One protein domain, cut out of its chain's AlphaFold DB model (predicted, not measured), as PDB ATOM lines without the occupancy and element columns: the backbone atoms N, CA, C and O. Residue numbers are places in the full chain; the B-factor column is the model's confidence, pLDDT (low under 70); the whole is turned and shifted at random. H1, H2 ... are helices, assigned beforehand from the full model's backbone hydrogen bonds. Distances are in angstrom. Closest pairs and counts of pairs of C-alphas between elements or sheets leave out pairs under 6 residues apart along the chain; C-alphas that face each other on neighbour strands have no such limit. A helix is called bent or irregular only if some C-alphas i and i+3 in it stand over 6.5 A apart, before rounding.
ATOM      1  N   ALA A   2      31.040 122.986 -59.699       84.19
ATOM      2  CA  ALA A   2      30.566 123.297 -58.342       84.19
ATOM      3  C   ALA A   2      29.226 124.056 -58.326       84.19
ATOM      4  O   ALA A   2      28.312 123.650 -57.620       84.19
ATOM      5  N   ASP A   3      29.091 125.070 -59.186       89.38
ATOM      6  CA  ASP A   3      27.856 125.844 -59.353       89.38
ATOM      7  C   ASP A   3      26.641 124.945 -59.655       89.38
ATOM      8  O   ASP A   3      25.720 124.854 -58.849       89.38
ATOM      9  N   THR A   4      26.712 124.139 -60.725       89.75
ATOM     10  CA  THR A   4      25.685 123.130 -61.051       89.75
ATOM     11  C   THR A   4      25.336 122.226 -59.874       89.75
ATOM     12  O   THR A   4      24.162 121.982 -59.635       89.75
ATOM     13  N   ILE A   5      26.328 121.720 -59.141       92.00
ATOM     14  CA  ILE A   5      26.073 120.833 -57.999       92.00
ATOM     15  C   ILE A   5      25.321 121.580 -56.891       92.00
ATOM     16  O   ILE A   5      24.420 121.010 -56.286       92.00
ATOM     17  N   SER A   6      25.673 122.843 -56.638       88.75
ATOM     18  CA  SER A   6      25.076 123.631 -55.556       88.75
ATOM     19  C   SER A   6      23.617 124.017 -55.793       88.75
ATOM     20  O   SER A   6      22.845 123.994 -54.835       88.75
ATOM     21  N   TYR A   7      23.222 124.328 -57.034       92.56
ATOM     22  CA  TYR A   7      21.857 124.789 -57.306       92.56
ATOM     23  C   TYR A   7      20.914 123.675 -57.765       92.56
ATOM     24  O   TYR A   7      19.727 123.733 -57.476       92.56
ATOM     25  N   ILE A   8      21.389 122.629 -58.454       95.19
ATOM     26  CA  ILE A   8      20.466 121.771 -59.216       95.19
ATOM     27  C   ILE A   8      19.455 121.014 -58.345       95.19
ATOM     28  O   ILE A   8      18.293 120.871 -58.726       95.19
ATOM     29  N   GLY A   9      19.881 120.555 -57.165       95.88
ATOM     30  CA  GLY A   9      18.986 119.956 -56.177       95.88
ATOM     31  C   GLY A   9      18.178 121.000 -55.401       95.88
ATOM     32  O   GLY A   9      17.018 120.752 -55.083       95.88
ATOM     33  N   ARG A  10      18.758 122.176 -55.128       95.94
ATOM     34  CA  ARG A  10      18.108 123.305 -54.442       95.94
ATOM     35  C   ARG A  10      16.901 123.804 -55.235       95.94
ATOM     36  O   ARG A  10      15.828 123.942 -54.660       95.94
ATOM     37  N   ASP A  11      17.048 123.946 -56.546       95.31
ATOM     38  CA  ASP A  11      15.986 124.395 -57.447       95.31
ATOM     39  C   ASP A  11      14.778 123.451 -57.431       95.31
ATOM     40  O   ASP A  11      13.636 123.901 -57.488       95.31
ATOM     41  N   VAL A  12      15.011 122.141 -57.283       96.56
ATOM     42  CA  VAL A  12      13.935 121.158 -57.091       96.56
ATOM     43  C   VAL A  12      13.205 121.394 -55.767       96.56
ATOM     44  O   VAL A  12      11.976 121.378 -55.737       96.56
ATOM     45  N   GLU A  13      13.931 121.615 -54.666       96.81
ATOM     46  CA  GLU A  13      13.322 121.895 -53.353       96.81
ATOM     47  C   GLU A  13      12.486 123.176 -53.383       96.81
ATOM     48  O   GLU A  13      11.380 123.226 -52.836       96.81
ATOM     49  N   ASP A  14      13.000 124.205 -54.045       93.81
ATOM     50  CA  ASP A  14      12.363 125.513 -54.100       93.81
ATOM     51  C   ASP A  14      11.114 125.455 -54.994       93.81
ATOM     52  O   ASP A  14      10.046 125.926 -54.595       93.81
ATOM     53  N   ALA A  15      11.182 124.747 -56.127       93.94
ATOM     54  CA  ALA A  15      10.026 124.478 -56.980       93.94
ATOM     55  C   ALA A  15       8.930 123.664 -56.265       93.94
ATOM     56  O   ALA A  15       7.740 123.934 -56.449       93.94
ATOM     57  N   ILE A  16       9.300 122.696 -55.417       95.19
ATOM     58  CA  ILE A  16       8.341 121.961 -54.574       95.19
ATOM     59  C   ILE A  16       7.718 122.886 -53.522       95.19
ATOM     60  O   ILE A  16       6.510 122.823 -53.287       95.19
ATOM     61  N   THR A  17       8.517 123.762 -52.909       93.81
ATOM     62  CA  THR A  17       8.065 124.706 -51.872       93.81
ATOM     63  C   THR A  17       6.963 125.624 -52.396       93.81
ATOM     64  O   THR A  17       5.945 125.812 -51.729       93.81
ATOM     65  N   ILE A  18       7.106 126.117 -53.629       90.31
ATOM     66  CA  ILE A  18       6.089 126.945 -54.298       90.31
ATOM     67  C   ILE A  18       5.012 126.122 -55.032       90.31
ATOM     68  O   ILE A  18       4.195 126.685 -55.757       90.31
ATOM     69  N   ARG A  19       4.985 124.794 -54.836       91.69
ATOM     70  CA  ARG A  19       4.019 123.845 -55.427       91.69
ATOM     71  C   ARG A  19       4.004 123.819 -56.960       91.69
ATOM     72  O   ARG A  19       2.981 123.496 -57.562       91.69
ATOM     73  N   LEU A  20       5.132 124.126 -57.590       92.56
ATOM     74  CA  LEU A  20       5.281 124.087 -59.043       92.56
ATOM     75  C   LEU A  20       5.376 122.657 -59.583       92.56
ATOM     76  O   LEU A  20       4.862 122.351 -60.658       92.56
ATOM     77  N   ILE A  21       6.046 121.797 -58.818       95.38
ATOM     78  CA  ILE A  21       6.212 120.366 -59.071       95.38
ATOM     79  C   ILE A  21       6.007 119.596 -57.764       95.38
ATOM     80  O   ILE A  21       6.077 120.156 -56.666       95.38
ATOM     81  N   ARG A  22       5.792 118.288 -57.868       96.62
ATOM     82  CA  ARG A  22       5.803 117.356 -56.736       96.62
ATOM     83  C   ARG A  22       7.102 116.560 -56.750       96.62
ATOM     84  O   ARG A  22       7.681 116.306 -57.798       96.62
ATOM     85  N   ARG A  23       7.529 116.085 -55.578       96.00
ATOM     86  CA  ARG A  23       8.708 115.208 -55.452       96.00
ATOM     87  C   ARG A  23       8.626 113.972 -56.356       96.00
ATOM     88  O   ARG A  23       9.645 113.512 -56.856       96.00
ATOM     89  N   ASP A  24       7.420 113.441 -56.536       97.19
ATOM     90  CA  ASP A  24       7.152 112.266 -57.369       97.19
ATOM     91  C   ASP A  24       7.180 112.546 -58.872       97.19
ATOM     92  O   ASP A  24       7.191 111.601 -59.653       97.19
ATOM     93  N   ASP A  25       7.248 113.817 -59.276       96.69
ATOM     94  CA  ASP A  25       7.413 114.186 -60.682       96.69
ATOM     95  C   ASP A  25       8.859 113.968 -61.156       96.69
ATOM     96  O   ASP A  25       9.108 113.955 -62.361       96.69
ATOM     97  N   LEU A  26       9.817 113.799 -60.231       97.44
ATOM     98  CA  LEU A  26      11.219 113.574 -60.576       97.44
ATOM     99  C   LEU A  26      11.389 112.288 -61.406       97.44
ATOM    100  O   LEU A  26      10.842 111.243 -61.034       97.44
ATOM    101  N   PRO A  27      12.203 112.313 -62.482       97.62
ATOM    102  CA  PRO A  27      12.448 111.129 -63.296       97.62
ATOM    103  C   PRO A  27      13.002 109.973 -62.460       97.62
ATOM    104  O   PRO A  27      13.917 110.149 -61.652       97.62
ATOM    105  N   LYS A  28      12.484 108.761 -62.683       97.31
ATOM    106  CA  LYS A  28      12.880 107.573 -61.907       97.31
ATOM    107  C   LYS A  28      14.380 107.295 -61.986       97.31
ATOM    108  O   LYS A  28      14.972 106.937 -60.973       97.31
ATOM    109  N   ASP A  29      14.991 107.505 -63.149       96.12
ATOM    110  CA  ASP A  29      16.433 107.316 -63.334       96.12
ATOM    111  C   ASP A  29      17.266 108.342 -62.567       96.12
ATOM    112  O   ASP A  29      18.275 107.985 -61.965       96.12
ATOM    113  N   VAL A  30      16.800 109.591 -62.492       97.88
ATOM    114  CA  VAL A  30      17.430 110.624 -61.661       97.88
ATOM    115  C   VAL A  30      17.372 110.223 -60.191       97.88
ATOM    116  O   VAL A  30      18.395 110.247 -59.511       97.88
ATOM    117  N   VAL A  31      16.202 109.798 -59.707       97.94
ATOM    118  CA  VAL A  31      16.027 109.381 -58.307       97.94
ATOM    119  C   VAL A  31      16.870 108.147 -57.983       97.94
ATOM    120  O   VAL A  31      17.460 108.081 -56.907       97.94
ATOM    121  N   ARG A  32      16.949 107.185 -58.910       98.31
ATOM    122  CA  ARG A  32      17.747 105.962 -58.767       98.31
ATOM    123  C   ARG A  32      19.240 106.259 -58.647       98.31
ATOM    124  O   ARG A  32      19.903 105.622 -57.837       98.31
ATOM    125  N   VAL A  33      19.758 107.178 -59.464       98.38
ATOM    126  CA  VAL A  33      21.200 107.450 -59.554       98.38
ATOM    127  C   VAL A  33      21.633 108.537 -58.576       98.38
ATOM    128  O   VAL A  33      22.571 108.324 -57.820       98.38
ATOM    129  N   LEU A  34      20.972 109.699 -58.572       98.19
ATOM    130  CA  LEU A  34      21.392 110.864 -57.784       98.19
ATOM    131  C   LEU A  34      20.786 110.885 -56.377       98.19
ATOM    132  O   LEU A  34      21.410 111.408 -55.454       98.19
ATOM    133  N   GLY A  35      19.595 110.313 -56.209       97.75
ATOM    134  CA  GLY A  35      18.810 110.377 -54.980       97.75
ATOM    135  C   GLY A  35      17.596 111.298 -55.098       97.75
ATOM    136  O   GLY A  35      17.319 111.886 -56.143       97.75
ATOM    137  N   ARG A  36      16.823 111.395 -54.014       96.44
ATOM    138  CA  ARG A  36      15.489 112.011 -54.013       96.44
ATOM    139  C   ARG A  36      15.468 113.400 -53.379       96.44
ATOM    140  O   ARG A  36      14.598 114.214 -53.688       96.44
ATOM    141  N   THR A  37      16.394 113.669 -52.470       96.62
ATOM    142  CA  THR A  37      16.513 114.940 -51.745       96.62
ATOM    143  C   THR A  37      17.712 115.746 -52.220       96.62
ATOM    144  O   THR A  37      18.697 115.171 -52.684       96.62
ATOM    145  N   ASN A  38      17.687 117.071 -52.036       97.06
ATOM    146  CA  ASN A  38      18.849 117.917 -52.332       97.06
ATOM    147  C   ASN A  38      20.137 117.402 -51.665       97.06
ATOM    148  O   ASN A  38      21.191 117.360 -52.293       97.06
ATOM    149  N   ARG A  39      20.051 116.942 -50.408       97.00
ATOM    150  CA  ARG A  39      21.202 116.376 -49.689       97.00
ATOM    151  C   ARG A  39      21.778 115.153 -50.403       97.00
ATOM    152  O   ARG A  39      22.996 115.052 -50.520       97.00
ATOM    153  N   GLU A  40      20.928 114.228 -50.841       98.00
ATOM    154  CA  GLU A  40      21.368 113.018 -51.545       98.00
ATOM    155  C   GLU A  40      21.974 113.365 -52.902       98.00
ATOM    156  O   GLU A  40      23.091 112.937 -53.173       98.00
ATOM    157  N   ILE A  41      21.301 114.216 -53.687       98.00
ATOM    158  CA  ILE A  41      21.769 114.666 -55.007       98.00
ATOM    159  C   ILE A  41      23.161 115.291 -54.894       98.00
ATOM    160  O   ILE A  41      24.092 114.863 -55.576       98.00
ATOM    161  N   VAL A  42      23.333 116.262 -53.991       97.56
ATOM    162  CA  VAL A  42      24.626 116.927 -53.767       97.56
ATOM    163  C   VAL A  42      25.686 115.918 -53.332       97.56
ATOM    164  O   VAL A  42      26.785 115.908 -53.881       97.56
ATOM    165  N   ASN A  43      25.369 115.045 -52.373       97.94
ATOM    166  CA  ASN A  43      26.322 114.060 -51.871       97.94
ATOM    167  C   ASN A  43      26.764 113.073 -52.963       97.94
ATOM    168  O   ASN A  43      27.954 112.781 -53.062       97.94
ATOM    169  N   THR A  44      25.840 112.589 -53.793       98.25
ATOM    170  CA  THR A  44      26.155 111.684 -54.903       98.25
ATOM    171  C   THR A  44      27.046 112.368 -55.931       98.25
ATOM    172  O   THR A  44      28.099 111.831 -56.270       98.25
ATOM    173  N   LEU A  45      26.676 113.576 -56.372       97.94
ATOM    174  CA  LEU A  45      27.456 114.333 -57.351       97.94
ATOM    175  C   LEU A  45      28.871 114.621 -56.835       97.94
ATOM    176  O   LEU A  45      29.844 114.369 -57.537       97.94
ATOM    177  N   VAL A  46      29.016 115.108 -55.599       97.31
ATOM    178  CA  VAL A  46      30.335 115.416 -55.024       97.31
ATOM    179  C   VAL A  46      31.200 114.163 -54.911       97.31
ATOM    180  O   VAL A  46      32.364 114.191 -55.309       97.31
ATOM    181  N   ARG A  47      30.648 113.060 -54.388       97.69
ATOM    182  CA  ARG A  47      31.399 111.806 -54.240       97.69
ATOM    183  C   ARG A  47      31.859 111.277 -55.591       97.69
ATOM    184  O   ARG A  47      33.046 111.006 -55.747       97.69
ATOM    185  N   ASP A  48      30.950 111.169 -56.557       98.19
ATOM    186  CA  ASP A  48      31.273 110.663 -57.892       98.19
ATOM    187  C   ASP A  48      32.336 111.529 -58.581       98.19
ATOM    188  O   ASP A  48      33.309 110.993 -59.112       98.19
ATOM    189  N   LEU A  49      32.221 112.857 -58.479       97.00
ATOM    190  CA  LEU A  49      33.205 113.791 -59.023       97.00
ATOM    191  C   LEU A  49      34.600 113.556 -58.436       97.00
ATOM    192  O   LEU A  49      35.576 113.484 -59.181       97.00
ATOM    193  N   ILE A  50      34.703 113.427 -57.109       96.31
ATOM    194  CA  ILE A  50      35.981 113.196 -56.424       96.31
ATOM    195  C   ILE A  50      36.579 111.863 -56.877       96.31
ATOM    196  O   ILE A  50      37.722 111.838 -57.330       96.31
ATOM    197  N   PHE A  51      35.811 110.771 -56.814       97.44
ATOM    198  CA  PHE A  51      36.302 109.440 -57.180       97.44
ATOM    199  C   PHE A  51      36.754 109.359 -58.639       97.44
ATOM    200  O   PHE A  51      37.779 108.746 -58.932       97.44
ATOM    201  N   ASN A  52      36.028 110.000 -59.555       97.06
ATOM    202  CA  ASN A  52      36.337 109.925 -60.979       97.06
ATOM    203  C   ASN A  52      37.390 110.937 -61.441       97.06
ATOM    204  O   ASN A  52      37.933 110.758 -62.534       97.06
ATOM    205  N   SER A  53      37.714 111.945 -60.630       96.62
ATOM    206  CA  SER A  53      38.707 112.980 -60.960       96.62
ATOM    207  C   SER A  53      40.028 112.822 -60.200       96.62
ATOM    208  O   SER A  53      41.037 113.400 -60.599       96.62
ATOM    209  N   TYR A  54      40.054 112.053 -59.107       95.75
ATOM    210  CA  TYR A  54      41.248 111.901 -58.277       95.75
ATOM    211  C   TYR A  54      42.442 111.357 -59.075       95.75
ATOM    212  O   TYR A  54      42.339 110.345 -59.770       95.75
ATOM    213  N   GLY A  55      43.587 112.040 -58.972       95.75
ATOM    214  CA  GLY A  55      44.826 111.667 -59.665       95.75
ATOM    215  C   GLY A  55      44.828 111.919 -61.178       95.75
ATOM    216  O   GLY A  55      45.775 111.514 -61.850       95.75
ATOM    217  N   LYS A  56      43.799 112.576 -61.728       96.38
ATOM    218  CA  LYS A  56      43.694 112.889 -63.159       96.38
ATOM    219  C   LYS A  56      43.917 114.384 -63.414       96.38
ATOM    220  O   LYS A  56      43.584 115.204 -62.562       96.38
ATOM    221  N   PRO A  57      44.414 114.770 -64.603       96.25
ATOM    222  CA  PRO A  57      44.581 116.176 -64.974       96.25
ATOM    223  C   PRO A  57      43.261 116.850 -65.397       96.25
ATOM    224  O   PRO A  57      43.278 117.945 -65.954       96.25
ATOM    225  N   TYR A  58      42.117 116.196 -65.187       94.00
ATOM    226  CA  TYR A  58      40.797 116.689 -65.560       94.00
ATOM    227  C   TYR A  58      39.747 116.279 -64.529       94.00
ATOM    228  O   TYR A  58      39.916 115.310 -63.788       94.00
ATOM    229  N   VAL A  59      38.638 117.018 -64.525       94.19
ATOM    230  CA  VAL A  59      37.485 116.765 -63.663       94.19
ATOM    231  C   VAL A  59      36.386 116.102 -64.485       94.19
ATOM    232  O   VAL A  59      36.023 116.603 -65.548       94.19
ATOM    233  N   THR A  60      35.852 114.982 -64.006       95.75
ATOM    234  CA  THR A  60      34.781 114.255 -64.693       95.75
ATOM    235  C   THR A  60      33.860 113.547 -63.710       95.75
ATOM    236  O   THR A  60      34.290 113.116 -62.642       95.75
ATOM    237  N   PHE A  61      32.600 113.397 -64.109       97.50
ATOM    238  CA  PHE A  61      31.692 112.416 -63.523       97.50
ATOM    239  C   PHE A  61      31.875 111.057 -64.205       97.50
ATOM    240  O   PHE A  61      32.460 110.970 -65.293       97.50
ATOM    241  N   SER A  62      31.343 110.003 -63.594       98.00
ATOM    242  CA  SER A  62      31.088 108.741 -64.282       98.00
ATOM    243  C   SER A  62      30.006 108.913 -65.365       98.00
ATOM    244  O   SER A  62      29.179 109.827 -65.273       98.00
ATOM    245  N   PRO A  63      29.963 108.043 -66.393       97.81
ATOM    246  CA  PRO A  63      28.930 108.110 -67.430       97.81
ATOM    247  C   PRO A  63      27.498 108.050 -66.879       97.81
ATOM    248  O   PRO A  63      26.640 108.797 -67.340       97.81
ATOM    249  N   GLU A  64      27.245 107.216 -65.863       98.00
ATOM    250  CA  GLU A  64      25.913 107.066 -65.260       98.00
ATOM    251  C   GLU A  64      25.474 108.341 -64.524       98.00
ATOM    252  O   GLU A  64      24.368 108.838 -64.744       98.00
ATOM    253  N   VAL A  65      26.355 108.922 -63.700       98.19
ATOM    254  CA  VAL A  65      26.060 110.170 -62.977       98.19
ATOM    255  C   VAL A  65      25.957 111.353 -63.935       98.19
ATOM    256  O   VAL A  65      25.092 112.211 -63.754       98.19
ATOM    257  N   SER A  66      26.785 111.391 -64.981       97.44
ATOM    258  CA  SER A  66      26.710 112.419 -66.022       97.44
ATOM    259  C   SER A  66      25.357 112.401 -66.738       97.44
ATOM    260  O   SER A  66      24.762 113.460 -66.943       97.44
ATOM    261  N   GLU A  67      24.852 111.219 -67.094       98.25
ATOM    262  CA  GLU A  67      23.555 111.089 -67.760       98.25
ATOM    263  C   GLU A  67      22.393 111.443 -66.826       98.25
ATOM    264  O   GLU A  67      21.506 112.210 -67.198       98.25
ATOM    265  N   ALA A  68      22.427 110.984 -65.573       98.31
ATOM    266  CA  ALA A  68      21.408 111.358 -64.597       98.31
ATOM    267  C   ALA A  68      21.406 112.872 -64.310       98.31
ATOM    268  O   ALA A  68      20.345 113.482 -64.177       98.31
ATOM    269  N   LEU A  69      22.582 113.510 -64.270       97.75
ATOM    270  CA  LEU A  69      22.694 114.961 -64.131       97.75
ATOM    271  C   LEU A  69      22.109 115.692 -65.345       97.75
ATOM    272  O   LEU A  69      21.431 116.708 -65.178       97.75
ATOM    273  N   ARG A  70      22.352 115.184 -66.560       97.94
ATOM    274  CA  ARG A  70      21.768 115.720 -67.796       97.94
ATOM    275  C   ARG A  70      20.239 115.655 -67.749       97.94
ATOM    276  O   ARG A  70      19.596 116.672 -67.995       97.94
ATOM    277  N   LEU A  71      19.679 114.510 -67.360       98.12
ATOM    278  CA  LEU A  71      18.231 114.312 -67.216       98.12
ATOM    279  C   LEU A  71      17.616 115.233 -66.155       98.12
ATOM    280  O   LEU A  71      16.549 115.800 -66.375       98.12
ATOM    281  N   LEU A  72      18.290 115.429 -65.016       98.06
ATOM    282  CA  LEU A  72      17.813 116.360 -63.991       98.06
ATOM    283  C   LEU A  72      17.833 117.813 -64.492       98.06
ATOM    284  O   LEU A  72      16.899 118.566 -64.225       98.06
ATOM    285  N   LYS A  73      18.861 118.213 -65.254       96.94
ATOM    286  CA  LYS A  73      18.909 119.550 -65.870       96.94
ATOM    287  C   LYS A  73      17.762 119.768 -66.845       96.94
ATOM    288  O   LYS A  73      17.133 120.820 -66.806       96.94
ATOM    289  N   GLU A  74      17.507 118.786 -67.703       96.88
ATOM    290  CA  GLU A  74      16.415 118.815 -68.676       96.88
ATOM    291  C   GLU A  74      15.060 118.941 -67.967       96.88
ATOM    292  O   GLU A  74      14.293 119.860 -68.256       96.88
ATOM    293  N   PHE A  75      14.832 118.132 -66.929       96.94
ATOM    294  CA  PHE A  75      13.641 118.225 -66.089       96.94
ATOM    295  C   PHE A  75      13.475 119.611 -65.441       96.94
ATOM    296  O   PHE A  75      12.397 120.202 -65.530       96.94
ATOM    297  N   ASN A  76      14.526 120.160 -64.817       95.81
ATOM    298  CA  ASN A  76      14.470 121.498 -64.215       95.81
ATOM    299  C   ASN A  76      14.140 122.562 -65.270       95.81
ATOM    300  O   ASN A  76      13.340 123.465 -65.022       95.81
ATOM    301  N   TYR A  77      14.710 122.443 -66.467       94.12
ATOM    302  CA  TYR A  77      14.469 123.391 -67.546       94.12
ATOM    303  C   TYR A  77      13.007 123.407 -67.985       94.12
ATOM    304  O   TYR A  77      12.369 124.462 -67.983       94.12
ATOM    305  N   GLU A  78      12.450 122.236 -68.277       93.50
ATOM    306  CA  GLU A  78      11.084 122.101 -68.778       93.50
ATOM    307  C   GLU A  78      10.022 122.379 -67.712       93.50
ATOM    308  O   GLU A  78       9.006 123.024 -67.981       93.50
ATOM    309  N   ARG A  79      10.234 121.879 -66.490       93.56
ATOM    310  CA  ARG A  79       9.196 121.847 -65.448       93.56
ATOM    311  C   ARG A  79       9.288 123.015 -64.476       93.56
ATOM    312  O   ARG A  79       8.266 123.371 -63.886       93.56
ATOM    313  N   ILE A  80      10.474 123.614 -64.336       92.81
ATOM    314  CA  ILE A  80      10.736 124.721 -63.413       92.81
ATOM    315  C   ILE A  80      10.947 126.017 -64.197       92.81
ATOM    316  O   ILE A  80      10.054 126.861 -64.214       92.81
ATOM    317  N   TYR A  81      12.061 126.179 -64.915       88.44
ATOM    318  CA  TYR A  81      12.419 127.477 -65.512       88.44
ATOM    319  C   TYR A  81      11.497 127.918 -66.660       88.44
ATOM    320  O   TYR A  81      11.348 129.113 -66.933       88.44
ATOM    321  N   HIS A  82      10.883 126.972 -67.370       87.12
ATOM    322  CA  HIS A  82       9.924 127.261 -68.437       87.12
ATOM    323  C   HIS A  82       8.471 127.262 -67.994       87.12
ATOM    324  O   HIS A  82       7.595 127.554 -68.812       87.12
ATOM    325  N   ASN A  83       8.206 127.017 -66.714       83.00
ATOM    326  CA  ASN A  83       6.845 127.003 -66.225       83.00
ATOM    327  C   ASN A  83       6.211 128.404 -66.356       83.00
ATOM    328  O   ASN A  83       6.722 129.365 -65.767       83.00
ATOM    329  N   PRO A  84       5.092 128.550 -67.094       79.38
ATOM    330  CA  PRO A  84       4.427 129.838 -67.271       79.38
ATOM    331  C   PRO A  84       4.031 130.503 -65.950       79.38
ATOM    332  O   PRO A  84       4.013 131.728 -65.878       79.38
ATOM    333  N   ALA A  85       3.775 129.713 -64.900       76.25
ATOM    334  CA  ALA A  85       3.421 130.217 -63.578       76.25
ATOM    335  C   ALA A  85       4.534 131.063 -62.929       76.25
ATOM    336  O   ALA A  85       4.223 131.953 -62.149       76.25
ATOM    337  N   ILE A  86       5.811 130.842 -63.272       73.62
ATOM    338  CA  ILE A  86       6.923 131.688 -62.792       73.62
ATOM    339  C   ILE A  86       7.036 132.979 -63.624       73.62
ATOM    340  O   ILE A  86       7.524 134.004 -63.150       73.62
ATOM    341  N   LYS A  87       6.566 132.968 -64.877       70.94
ATOM    342  CA  LYS A  87       6.713 134.096 -65.812       70.94
ATOM    343  C   LYS A  87       5.622 135.162 -65.687       70.94
ATOM    344  O   LYS A  87       5.680 136.161 -66.403       70.94
TER     345      LYS A  87
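AT A GLANCE: This is residues 2 to 87 of the 167 residues of the protein "HD_assoc domain-containing protein" of Candidatus Latescibacteria bacterium (UniProt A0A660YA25). The longest helix, H4, crosses over one side of a layer made by H1 and H3, which run opposite ways, side by side over part of their lengths and staggered. The short helix H2 packs on H4, and the long axis reaches from the turn at Gly 55 to the tail at Ala 85. The printed part has 86 residues with four named helices, in the order H1, H2, H3, H4, and no named strand; its class is all helix. It is compact, with a radius of gyration of the C-alphas of 13.4 A, and only just elongated, spanning 45 by 23 by 18 A.

IN THESE COORDINATES: H4, residues 63 to 81, is 25.5 A long, from C-alpha 63 at (28.930, 108.110, -67.430) to C-alpha 81 at (12.419, 127.477, -65.512). It is neither bent nor irregular, but only just: C-alphas 78 and 81 are 6.4 A apart. H1, residues 2 to 17, begins at C-alpha 2 (30.566, 123.297, -58.342) and measures 23.5 A; it is irregular, with C-alphas 6 and 9 standing 7.1 A apart. H3, residues 38 to 53, measures 22.2 A, and H2, residues 28 to 33, 8.6 A.

HOW THE PARTS SIT: H4 touches H1 through its residues 72 to 80 alone, at a steep tilt of 46 degrees, the same way; the closest C-alphas, of Ala 15 and Ile 80, are 6.5 A apart. H4 touches H2 through residues 64 to 72 alone, at a steep tilt of 45 degrees, opposite ways, with the C-alphas of Val 30 and Ala 68 closest at 5.0 A. H3 and H4 are close but not clearly touching, their closest C-alphas, of Leu 45 and Val 65, being 7.1 A apart. H1 and H3 touch at a shallow tilt of 18 degrees, opposite ways; the C-alphas of Gly 9 and Asn 38 are closest, at 4.4 A. H2 and H3 are near each other, and H1 and H2 are apart. Every O i to N i+4 pair is within hydrogen-bond range in H2 and H3; in H1 it is 9 of 12 and in H4 14 of 15.

THE WHOLE: The C-alphas farthest apart, of Gly 55 and Ala 85, are 45.5 A apart. The printed part has no cut; the link from H2 to H3 is tight, and those from H1 to H2 and from H3 to H4 are short. The mean pLDDT of the printed part is 94.6, and no printed residue is under 70.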